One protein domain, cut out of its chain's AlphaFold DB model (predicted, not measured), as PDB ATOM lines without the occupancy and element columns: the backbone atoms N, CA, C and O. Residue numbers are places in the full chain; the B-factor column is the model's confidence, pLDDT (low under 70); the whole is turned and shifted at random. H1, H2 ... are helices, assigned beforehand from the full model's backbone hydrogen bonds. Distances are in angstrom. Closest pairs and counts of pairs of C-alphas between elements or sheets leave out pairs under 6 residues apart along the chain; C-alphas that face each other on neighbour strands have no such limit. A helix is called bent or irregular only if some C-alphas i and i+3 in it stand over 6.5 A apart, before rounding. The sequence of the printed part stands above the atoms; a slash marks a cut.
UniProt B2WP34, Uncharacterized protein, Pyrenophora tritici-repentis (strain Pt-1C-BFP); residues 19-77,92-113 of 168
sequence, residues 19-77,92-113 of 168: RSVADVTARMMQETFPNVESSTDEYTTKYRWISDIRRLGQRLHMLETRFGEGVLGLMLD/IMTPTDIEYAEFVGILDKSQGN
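This is residues 19 to 77 and 92 to 113 of the 168 residues of an uncharacterized protein of Pyrenophora tritici-repentis (strain Pt-1C-BFP) (UniProt B2WP34). A single long helix, H2, makes the spine of a loose rod, and three shorter helices pack on it: H1 crosses it at residues 46 to 54, while H3 turns off crosswise at its last end and H4 runs beside its last part. H3 and H4 do not meet each other, and H1 meets neither of them. The printed part has 81 residues with four named helices, H1 to H4 in chain order, and no named strand; the class is all helix. The radius of gyration of the C-alphas is 15.8 A, and the spans are 48 by 24 by 21 A.

H1, residues 19 to 32, begins at C-alpha 19 (204.234, 117.763, 120.648) and is 19.9 A long. H2, residues 41 to 67, begins at C-alpha 41 (186.970, 118.937, 133.883) and is 39.4 A long. H3 is residues 69 to 75; it is neither bent nor irregular, but only just: C-alphas 69 and 72 are 6.3 A apart. H4, residues 97 to 113, is 23.5 A long and ends at C-alpha 113 (205.086, 150.067, 104.003). H4 has a kink of 38 degrees near residue 107 and is irregular, with C-alphas 110 and 113 8.4 A apart.

H2 is the hub. Residues 25 to 29 of H1 touch it, closest at the C-alphas of Thr 25 and Ser 51, 6.1 A, only just about perpendicular at 70.4 degrees. H3 touches residues 60 to 64 of H2, closest at the C-alphas of Glu 64 and Val 71, 6.3 A, only just about perpendicular at 72 degrees. H4 touches residues 59 to 67 of H2, closest at the C-alphas of Phe 67 and Gly 112, 6.7 A, at a shallow tilt of 27 degrees, the same way. H1 is apart from H3 and H4, and H3 is apart from H4. In H1 and H2 every O i to N i+4 pair is within hydrogen-bond range; in H4 12 of 13 are, and in H3 0 of 3, beside 4 of 4 O i to N i+3 pairs.

The C-alphas farthest apart, those of Ser 39 and Asn 113, are 49.3 A apart. Residues 78 to 91 are not printed; C-alphas 77 and 92 are 14.7 A apart across this cut, which lies in the link from H3 to H4. The link from H2 to H3 is tight and that from H1 to H2 short. The mean pLDDT of the printed part is 91.8, with residues 76 to 77 under 70.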
ATOM      1  N   ARG A  19     203.632 118.088 119.356       81.94
ATOM      2  CA  ARG A  19     204.234 117.763 120.648       81.94
ATOM      3  C   ARG A  19     204.858 118.992 121.303       81.94
ATOM      4  O   ARG A  19     204.555 119.255 122.459       81.94
ATOM      5  N   SER A  20     205.647 119.777 120.568       84.31
ATOM      6  CA  SER A  20     206.235 121.002 121.126       84.31
ATOM      7  C   SER A  20     205.164 122.012 121.548       84.31
ATOM      8  O   SER A  20     205.280 122.627 122.605       84.31
ATOM      9  N   VAL A  21     204.081 122.135 120.775       85.94
ATOM     10  CA  VAL A  21     202.924 122.970 121.131       85.94
ATOM     11  C   VAL A  21     202.248 122.486 122.418       85.94
ATOM     12  O   VAL A  21     201.919 123.307 123.279       85.94
ATOM     13  N   ALA A  22     202.050 121.176 122.569       87.19
ATOM     14  CA  ALA A  22     201.475 120.598 123.779       87.19
ATOM     15  C   ALA A  22     202.382 120.821 125.000       87.19
ATOM     16  O   ALA A  22     201.892 121.238 126.046       87.19
ATOM     17  N   ASP A  23     203.696 120.641 124.848       90.69
ATOM     18  CA  ASP A  23     204.672 120.840 125.925       90.69
ATOM     19  C   ASP A  23     204.678 122.298 126.421       90.69
ATOM     20  O   ASP A  23     204.678 122.546 127.627       90.69
ATOM     21  N   VAL A  24     204.627 123.275 125.508       90.44
ATOM     22  CA  VAL A  24     204.535 124.703 125.869       90.44
ATOM     23  C   VAL A  24     203.215 125.007 126.577       90.44
ATOM     24  O   VAL A  24     203.209 125.677 127.606       90.44
ATOM     25  N   THR A  25     202.101 124.486 126.062       91.94
ATOM     26  CA  THR A  25     200.770 124.711 126.648       91.94
ATOM     27  C   THR A  25     200.678 124.107 128.056       91.94
ATOM     28  O   THR A  25     200.142 124.740 128.963       91.94
ATOM     29  N   ALA A  26     201.259 122.924 128.270       90.62
ATOM     30  CA  ALA A  26     201.328 122.285 129.580       90.62
ATOM     31  C   ALA A  26     202.148 123.108 130.589       90.62
ATOM     32  O   ALA A  26     201.729 123.255 131.736       90.62
ATOM     33  N   ARG A  27     203.270 123.704 130.163       92.69
ATOM     34  CA  ARG A  27     204.056 124.614 131.016       92.69
ATOM     35  C   ARG A  27     203.273 125.870 131.386       92.69
ATOM     36  O   ARG A  27     203.185 126.192 132.564       92.69
ATOM     37  N   MET A  28     202.630 126.517 130.412       94.12
ATOM     38  CA  MET A  28     201.779 127.687 130.672       94.12
ATOM     39  C   MET A  28     200.634 127.358 131.644       94.12
ATOM     40  O   MET A  28     200.303 128.167 132.507       94.12
ATOM     41  N   MET A  29     200.047 126.161 131.538       93.75
ATOM     42  CA  MET A  29     199.035 125.671 132.479       93.75
ATOM     43  C   MET A  29     199.584 125.501 133.893       93.75
ATOM     44  O   MET A  29     198.946 125.949 134.840       93.75
ATOM     45  N   GLN A  30     200.760 124.890 134.040       92.81
ATOM     46  CA  GLN A  30     201.403 124.708 135.341       92.81
ATOM     47  C   GLN A  30     201.769 126.049 135.993       92.81
ATOM     48  O   GLN A  30     201.622 126.201 137.202       92.81
ATOM     49  N   GLU A  31     202.217 127.024 135.204       93.75
ATOM     50  CA  GLU A  31     202.561 128.363 135.690       93.75
ATOM     51  C   GLU A  31     201.317 129.177 136.074       93.75
ATOM     52  O   GLU A  31     201.306 129.840 137.108       93.75
ATOM     53  N   THR A  32     200.251 129.109 135.270       92.81
ATOM     54  CA  THR A  32     199.041 129.923 135.480       92.81
ATOM     55  C   THR A  32     198.095 129.307 136.514       92.81
ATOM     56  O   THR A  32     197.445 130.016 137.280       92.81
ATOM     57  N   PHE A  33     198.001 127.976 136.545       92.94
ATOM     58  CA  PHE A  33     197.066 127.219 137.376       92.94
ATOM     59  C   PHE A  33     197.759 126.038 138.074       92.94
ATOM     60  O   PHE A  33     197.383 124.884 137.854       92.94
ATOM     61  N   PRO A  34     198.736 126.300 138.963       91.94
ATOM     62  CA  PRO A  34     199.580 125.257 139.556       91.94
ATOM     63  C   PRO A  34     198.811 124.217 140.381       91.94
ATOM     64  O   PRO A  34     199.284 123.098 140.554       91.94
ATOM     65  N   ASN A  35     197.625 124.573 140.881       93.06
ATOM     66  CA  ASN A  35     196.846 123.748 141.806       93.06
ATOM     67  C   ASN A  35     195.736 122.928 141.127       93.06
ATOM     68  O   ASN A  35     194.949 122.290 141.819       93.06
ATOM     69  N   VAL A  36     195.611 122.984 139.797       90.50
ATOM     70  CA  VAL A  36     194.528 122.300 139.078       90.50
ATOM     71  C   VAL A  36     194.986 120.910 138.646       90.50
ATOM     72  O   VAL A  36     195.934 120.766 137.875       90.50
ATOM     73  N   GLU A  37     194.285 119.879 139.112       89.94
ATOM     74  CA  GLU A  37     194.607 118.487 138.799       89.94
ATOM     75  C   GLU A  37     194.248 118.115 137.357       89.94
ATOM     76  O   GLU A  37     193.128 118.350 136.898       89.94
ATOM     77  N   SER A  38     195.167 117.444 136.656       86.00
ATOM     78  CA  SER A  38     195.037 117.105 135.231       86.00
ATOM     79  C   SER A  38     193.869 116.176 134.882       86.00
ATOM     80  O   SER A  38     193.498 116.078 133.716       86.00
ATOM     81  N   SER A  39     193.302 115.473 135.864       87.69
ATOM     82  CA  SER A  39     192.162 114.560 135.700       87.69
ATOM     83  C   SER A  39     190.796 115.244 135.792       87.69
ATOM     84  O   SER A  39     189.778 114.563 135.709       87.69
ATOM     85  N   THR A  40     190.754 116.561 135.991       90.62
ATOM     86  CA  THR A  40     189.506 117.296 136.229       90.62
ATOM     87  C   THR A  40     188.950 117.943 134.958       90.62
ATOM     88  O   THR A  40     189.681 118.337 134.044       90.62
ATOM     89  N   ASP A  41     187.631 118.136 134.924       92.38
ATOM     90  CA  ASP A  41     186.970 118.937 133.883       92.38
ATOM     91  C   ASP A  41     187.427 120.405 133.910       92.38
ATOM     92  O   ASP A  41     187.505 121.075 132.871       92.38
ATOM     93  N   GLU A  42     187.793 120.896 135.098       93.31
ATOM     94  CA  GLU A  42     188.378 122.220 135.292       93.31
ATOM     95  C   GLU A  42     189.703 122.354 134.533       93.31
ATOM     96  O   GLU A  42     189.897 123.333 133.804       93.31
ATOM     97  N   TYR A  43     190.581 121.350 134.627       92.94
ATOM     98  CA  TYR A  43     191.824 121.321 133.862       92.94
ATOM     99  C   TYR A  43     191.556 121.384 132.366       92.94
ATOM    100  O   TYR A  43     192.165 122.190 131.672       92.94
ATOM    101  N   THR A  44     190.613 120.585 131.866       92.44
ATOM    102  CA  THR A  44     190.279 120.567 130.433       92.44
ATOM    103  C   THR A  44     189.799 121.936 129.952       92.44
ATOM    104  O   THR A  44     190.220 122.409 128.893       92.44
ATOM    105  N   THR A  45     188.951 122.601 130.737       94.50
ATOM    106  CA  THR A  45     188.447 123.944 130.424       94.50
ATOM    107  C   THR A  45     189.573 124.979 130.410       94.50
ATOM    108  O   THR A  45     189.734 125.711 129.432       94.50
ATOM    109  N   LYS A  46     190.408 125.002 131.454       93.69
ATOM    110  CA  LYS A  46     191.543 125.929 131.565       93.69
ATOM    111  C   LYS A  46     192.616 125.669 130.507       93.69
ATOM    112  O   LYS A  46     193.161 126.614 129.946       93.69
ATOM    113  N   TYR A  47     192.859 124.407 130.164       94.12
ATOM    114  CA  TYR A  47     193.808 124.016 129.124       94.12
ATOM    115  C   TYR A  47     193.384 124.540 127.750       94.12
ATOM    116  O   TYR A  47     194.221 125.035 126.993       94.12
ATOM    117  N   ARG A  48     192.085 124.471 127.423       92.88
ATOM    118  CA  ARG A  48     191.543 125.080 126.196       92.88
ATOM    119  C   ARG A  48     191.757 126.589 126.192       92.88
ATOM    120  O   ARG A  48     192.289 127.112 125.221       92.88
ATOM    121  N   TRP A  49     191.454 127.259 127.301       93.69
ATOM    122  CA  TRP A  49     191.669 128.698 127.437       93.69
ATOM    123  C   TRP A  49     193.146 129.103 127.271       93.69
ATOM    124  O   TRP A  49     193.445 130.001 126.488       93.69
ATOM    125  N   ILE A  50     194.091 128.398 127.907       94.69
ATOM    126  CA  ILE A  50     195.535 128.631 127.705       94.69
ATOM    127  C   ILE A  50     195.947 128.356 126.255       94.69
ATOM    128  O   ILE A  50     196.747 129.102 125.688       94.69
ATOM    129  N   SER A  51     195.400 127.309 125.633       93.31
ATOM    130  CA  SER A  51     195.665 127.004 124.222       93.31
ATOM    131  C   SER A  51     195.219 128.143 123.305       93.31
ATOM    132  O   SER A  51     195.958 128.503 122.383       93.31
ATOM    133  N   ASP A  52     194.048 128.720 123.574       92.62
ATOM    134  CA  ASP A  52     193.491 129.841 122.821       92.62
ATOM    135  C   ASP A  52     194.311 131.117 123.030       92.62
ATOM    136  O   ASP A  52     194.688 131.752 122.047       92.62
ATOM    137  N   ILE A  53     194.690 131.438 124.274       93.25
ATOM    138  CA  ILE A  53     195.579 132.571 124.583       93.25
ATOM    139  C   ILE A  53     196.917 132.435 123.872       93.25
ATOM    140  O   ILE A  53     197.387 133.382 123.244       93.25
ATOM    141  N   ARG A  54     197.534 131.253 123.932       94.00
ATOM    142  CA  ARG A  54     198.812 130.995 123.265       94.00
ATOM    143  C   ARG A  54     198.694 131.229 121.761       94.00
ATOM    144  O   ARG A  54     199.566 131.856 121.165       94.00
ATOM    145  N   ARG A  55     197.630 130.716 121.136       93.75
ATOM    146  CA  ARG A  55     197.398 130.875 119.695       93.75
ATOM    147  C   ARG A  55     197.109 132.330 119.328       93.75
ATOM    148  O   ARG A  55     197.664 132.808 118.344       93.75
ATOM    149  N   LEU A  56     196.316 133.044 120.125       94.06
ATOM    150  CA  LEU A  56     196.073 134.473 119.944       94.06
ATOM    151  C   LEU A  56     197.383 135.266 120.036       94.06
ATOM    152  O   LEU A  56     197.708 136.014 119.118       94.06
ATOM    153  N   GLY A  57     198.187 135.023 121.073       93.12
ATOM    154  CA  GLY A  57     199.496 135.652 121.253       93.12
ATOM    155  C   GLY A  57     200.445 135.395 120.081       93.12
ATOM    156  O   GLY A  57     201.069 136.326 119.585       93.12
ATOM    157  N   GLN A  58     200.498 134.166 119.557       94.38
ATOM    158  CA  GLN A  58     201.286 133.850 118.355       94.38
ATOM    159  C   GLN A  58     200.839 134.653 117.128       94.38
ATOM    160  O   GLN A  58     201.671 135.078 116.326       94.38
ATOM    161  N   ARG A  59     199.531 134.865 116.969       95.12
ATOM    162  CA  ARG A  59     198.966 135.617 115.844       95.12
ATOM    163  C   ARG A  59     199.260 137.107 115.947       95.12
ATOM    164  O   ARG A  59     199.728 137.693 114.974       95.12
ATOM    165  N   LEU A  60     199.072 137.683 117.132       93.69
ATOM    166  CA  LEU A  60     199.448 139.068 117.421       93.69
ATOM    167  C   LEU A  60     200.950 139.283 117.202       93.69
ATOM    168  O   LEU A  60     201.341 140.187 116.471       93.69
ATOM    169  N   HIS A  61     201.786 138.374 117.706       94.69
ATOM    170  CA  HIS A  61     203.233 138.439 117.519       94.69
ATOM    171  C   HIS A  61     203.657 138.362 116.044       94.69
ATOM    172  O   HIS A  61     204.637 138.985 115.628       94.69
ATOM    173  N   MET A  62     202.914 137.630 115.207       95.69
ATOM    174  CA  MET A  62     203.177 137.596 113.769       95.69
ATOM    175  C   MET A  62     202.916 138.954 113.101       95.69
ATOM    176  O   MET A  62     203.658 139.327 112.189       95.69
ATOM    177  N   LEU A  63     201.910 139.709 113.555       94.81
ATOM    178  CA  LEU A  63     201.678 141.082 113.101       94.81
ATOM    179  C   LEU A  63     202.814 142.005 113.546       94.81
ATOM    180  O   LEU A  63     203.363 142.728 112.714       94.81
ATOM    181  N   GLU A  64     203.209 141.942 114.819       94.56
ATOM    182  CA  GLU A  64     204.316 142.743 115.358       94.56
ATOM    183  C   GLU A  64     205.622 142.475 114.606       94.56
ATOM    184  O   GLU A  64     206.294 143.401 114.164       94.56
ATOM    185  N   THR A  65     205.954 141.205 114.375       96.25
ATOM    186  CA  THR A  65     207.180 140.814 113.662       96.25
ATOM    187  C   THR A  65     207.202 141.354 112.229       96.25
ATOM    188  O   THR A  65     208.262 141.655 111.681       96.25
ATOM    189  N   ARG A  66     206.034 141.474 111.586       96.50
ATOM    190  CA  ARG A  66     205.923 141.931 110.192       96.50
ATOM    191  C   ARG A  66     205.854 143.449 110.059       96.50
ATOM    192  O   ARG A  66     206.428 143.988 109.104       96.50
ATOM    193  N   PHE A  67     205.165 144.120 110.979       95.88
ATOM    194  CA  PHE A  67     204.776 145.528 110.857       95.88
ATOM    195  C   PHE A  67     205.300 146.433 111.982       95.88
ATOM    196  O   PHE A  67     205.213 147.649 111.849       95.88
ATOM    197  N   GLY A  68     205.879 145.873 113.044       94.56
ATOM    198  CA  GLY A  68     206.323 146.564 114.259       94.56
ATOM    199  C   GLY A  68     205.268 146.538 115.371       94.56
ATOM    200  O   GLY A  68     204.077 146.452 115.083       94.56
ATOM    201  N   GLU A  69     205.705 146.665 116.625       91.62
ATOM    202  CA  GLU A  69     204.876 146.570 117.847       91.62
ATOM    203  C   GLU A  69     203.673 147.531 117.865       91.62
ATOM    204  O   GLU A  69     202.577 147.171 118.296       91.62
ATOM    205  N   GLY A  70     203.826 148.739 117.314       90.44
ATOM    206  CA  GLY A  70     202.756 149.738 117.271       90.44
ATOM    207  C   GLY A  70     201.548 149.338 116.415       90.44
ATOM    208  O   GLY A  70     200.502 149.981 116.498       90.44
ATOM    209  N   VAL A  71     201.643 148.256 115.628       91.50
ATOM    210  CA  VAL A  71     200.520 147.721 114.845       91.50
ATOM    211  C   VAL A  71     199.354 147.304 115.739       91.50
ATOM    212  O   VAL A  71     198.207 147.437 115.324       91.50
ATOM    213  N   LEU A  72     199.626 146.879 116.977       88.62
ATOM    214  CA  LEU A  72     198.581 146.528 117.936       88.62
ATOM    215  C   LEU A  72     197.729 147.742 118.318       88.62
ATOM    216  O   LEU A  72     196.516 147.617 118.461       88.62
ATOM    217  N   GLY A  73     198.331 148.934 118.386       85.19
ATOM    218  CA  GLY A  73     197.606 150.182 118.634       85.19
ATOM    219  C   GLY A  73     196.602 150.523 117.531       85.19
ATOM    220  O   GLY A  73     195.561 151.110 117.806       85.19
ATOM    221  N   LEU A  74     196.865 150.092 116.294       83.25
ATOM    222  CA  LEU A  74     195.958 150.287 115.157       83.25
ATOM    223  C   LEU A  74     194.739 149.353 115.199       83.25
ATOM    224  O   LEU A  74     193.774 149.578 114.475       83.25
ATOM    225  N   MET A  75     194.782 148.297 116.018       79.50
ATOM    226  CA  MET A  75     193.689 147.329 116.159       79.50
ATOM    227  C   MET A  75     192.638 147.772 117.188       79.50
ATOM    228  O   MET A  75     191.545 147.210 117.211       79.50
ATOM    229  N   LEU A  76     192.954 148.778 118.014       65.75
ATOM    230  CA  LEU A  76     192.140 149.237 119.146       65.75
ATOM    231  C   LEU A  76     190.939 150.121 118.756       65.75
ATOM    232  O   LEU A  76     190.287 150.670 119.641       65.75
ATOM    233  N   ASP A  77     190.625 150.277 117.465       60.03
ATOM    234  CA  ASP A  77     189.514 151.130 117.030       60.03
ATOM    235  C   ASP A  77     188.156 150.487 117.352       60.03
ATOM    236  O   ASP A  77     187.581 149.746 116.559       60.03
ATOM    237  N   ILE A  92     190.563 137.340 114.610       89.94
ATOM    238  CA  ILE A  92     191.957 136.888 114.614       89.94
ATOM    239  C   ILE A  92     192.035 135.365 114.676       89.94
ATOM    240  O   ILE A  92     192.899 134.800 114.025       89.94
ATOM    241  N   MET A  93     191.152 134.694 115.419       92.75
ATOM    242  CA  MET A  93     191.216 133.257 115.729       92.75
ATOM    243  C   MET A  93     190.500 132.344 114.723       92.75
ATOM    244  O   MET A  93     190.812 131.151 114.660       92.75
ATOM    245  N   THR A  94     189.568 132.886 113.932       93.25
ATOM    246  CA  THR A  94     188.739 132.117 112.981       93.25
ATOM    247  C   THR A  94     189.544 131.434 111.865       93.25
ATOM    248  O   THR A  94     189.296 130.252 111.626       93.25
ATOM    249  N   PRO A  95     190.519 132.090 111.201       92.75
ATOM    250  CA  PRO A  95     191.297 131.435 110.149       92.75
ATOM    251  C   PRO A  95     192.130 130.270 110.692       92.75
ATOM    252  O   PRO A  95     192.532 130.265 111.860       92.75
ATOM    253  N   THR A  96     192.482 129.307 109.850       93.75
ATOM    254  CA  THR A  96     193.558 128.343 110.125       93.75
ATOM    255  C   THR A  96     194.914 129.049 110.200       93.75
ATOM    256  O   THR A  96     195.044 130.225 109.861       93.75
ATOM    257  N   ASP A  97     195.948 128.367 110.695       90.88
ATOM    258  CA  ASP A  97     197.278 128.985 110.816       90.88
ATOM    259  C   ASP A  97     197.897 129.292 109.442       90.88
ATOM    260  O   ASP A  97     198.581 130.302 109.289       90.88
ATOM    261  N   ILE A  98     197.588 128.475 108.429       93.56
ATOM    262  CA  ILE A  98     198.014 128.691 107.040       93.56
ATOM    263  C   ILE A  98     197.307 129.917 106.455       93.56
ATOM    264  O   ILE A  98     197.972 130.819 105.953       93.56
ATOM    265  N   GLU A  99     195.979 129.987 106.580       95.81
ATOM    266  CA  GLU A  99     195.191 131.121 106.078       95.81
ATOM    267  C   GLU A  99     195.584 132.430 106.767       95.81
ATOM    268  O   GLU A  99     195.678 133.469 106.118       95.81
ATOM    269  N   TYR A 100     195.857 132.398 108.075       95.50
ATOM    270  CA  TYR A 100     196.291 133.588 108.802       95.50
ATOM    271  C   TYR A 100     197.678 134.065 108.342       95.50
ATOM    272  O   TYR A 100     197.891 135.261 108.143       95.50
ATOM    273  N   ALA A 101     198.619 133.141 108.117       95.75
ATOM    274  CA  ALA A 101     199.935 133.471 107.574       95.75
ATOM    275  C   ALA A 101     199.848 134.056 106.157       95.75
ATOM    276  O   ALA A 101     200.527 135.040 105.850       95.75
ATOM    277  N   GLU A 102     198.989 133.491 105.308       97.12
ATOM    278  CA  GLU A 102     198.738 134.008 103.965       97.12
ATOM    279  C   GLU A 102     198.097 135.398 104.003       97.12
ATOM    280  O   GLU A 102     198.568 136.305 103.313       97.12
ATOM    281  N   PHE A 103     197.099 135.602 104.866       94.94
ATOM    282  CA  PHE A 103     196.468 136.901 105.088       94.94
ATOM    283  C   PHE A 103     197.500 137.974 105.456       94.94
ATOM    284  O   PHE A 103     197.547 139.029 104.821       94.94
ATOM    285  N   VAL A 104     198.379 137.696 106.423       96.12
ATOM    286  CA  VAL A 104     199.452 138.628 106.801       96.12
ATOM    287  C   VAL A 104     200.410 138.878 105.631       96.12
ATOM    288  O   VAL A 104     200.850 140.009 105.427       96.12
ATOM    289  N   GLY A 105     200.694 137.861 104.814       97.31
ATOM    290  CA  GLY A 105     201.489 138.010 103.594       97.31
ATOM    291  C   GLY A 105     200.837 138.912 102.538       97.31
ATOM    292  O   GLY A 105     201.521 139.730 101.921       97.31
ATOM    293  N   ILE A 106     199.523 138.802 102.333       96.88
ATOM    294  CA  ILE A 106     198.753 139.685 101.441       96.88
ATOM    295  C   ILE A 106     198.756 141.117 101.982       96.88
ATOM    296  O   ILE A 106     198.943 142.075 101.224       96.88
ATOM    297  N   LEU A 107     198.586 141.270 103.294       94.56
ATOM    298  CA  LEU A 107     198.591 142.565 103.959       94.56
ATOM    299  C   LEU A 107     199.951 143.264 103.820       94.56
ATOM    300  O   LEU A 107     200.003 144.453 103.517       94.56
ATOM    301  N   ASP A 108     201.052 142.523 103.940       96.94
ATOM    302  CA  ASP A 108     202.395 143.064 103.731       96.94
ATOM    303  C   ASP A 108     202.632 143.499 102.281       96.94
ATOM    304  O   ASP A 108     203.071 144.620 102.025       96.94
ATOM    305  N   LYS A 109     202.247 142.661 101.312       97.19
ATOM    306  CA  LYS A 109     202.380 142.989  99.884       97.19
ATOM    307  C   LYS A 109     201.570 144.223  99.481       97.19
ATOM    308  O   LYS A 109     202.014 144.981  98.625       97.19
ATOM    309  N   SER A 110     200.386 144.405 100.062       94.69
ATOM    310  CA  SER A 110     199.467 145.488  99.693       94.69
ATOM    311  C   SER A 110     199.695 146.781 100.478       94.69
ATOM    312  O   SER A 110     199.645 147.861  99.894       94.69
ATOM    313  N   GLN A 111     199.937 146.696 101.790       93.56
ATOM    314  CA  GLN A 111     199.967 147.847 102.704       93.56
ATOM    315  C   GLN A 111     201.162 147.838 103.665       93.56
ATOM    316  O   GLN A 111     201.232 148.681 104.556       93.56
ATOM    317  N   GLY A 112     202.134 146.939 103.496       94.56
ATOM    318  CA  GLY A 112     203.210 146.739 104.467       94.56
ATOM    319  C   GLY A 112     204.017 147.998 104.785       94.56
ATOM    320  O   GLY A 112     204.284 148.278 105.952       94.56
ATOM    321  N   ASN A 113     204.358 148.809 103.780       94.00
ATOM    322  CA  ASN A 113     205.086 150.067 104.003       94.00
ATOM    323  C   ASN A 113     204.262 151.088 104.800       94.00
ATOM    324  O   ASN A 113     204.799 151.750 105.689       94.00
TER     325      ASN A 113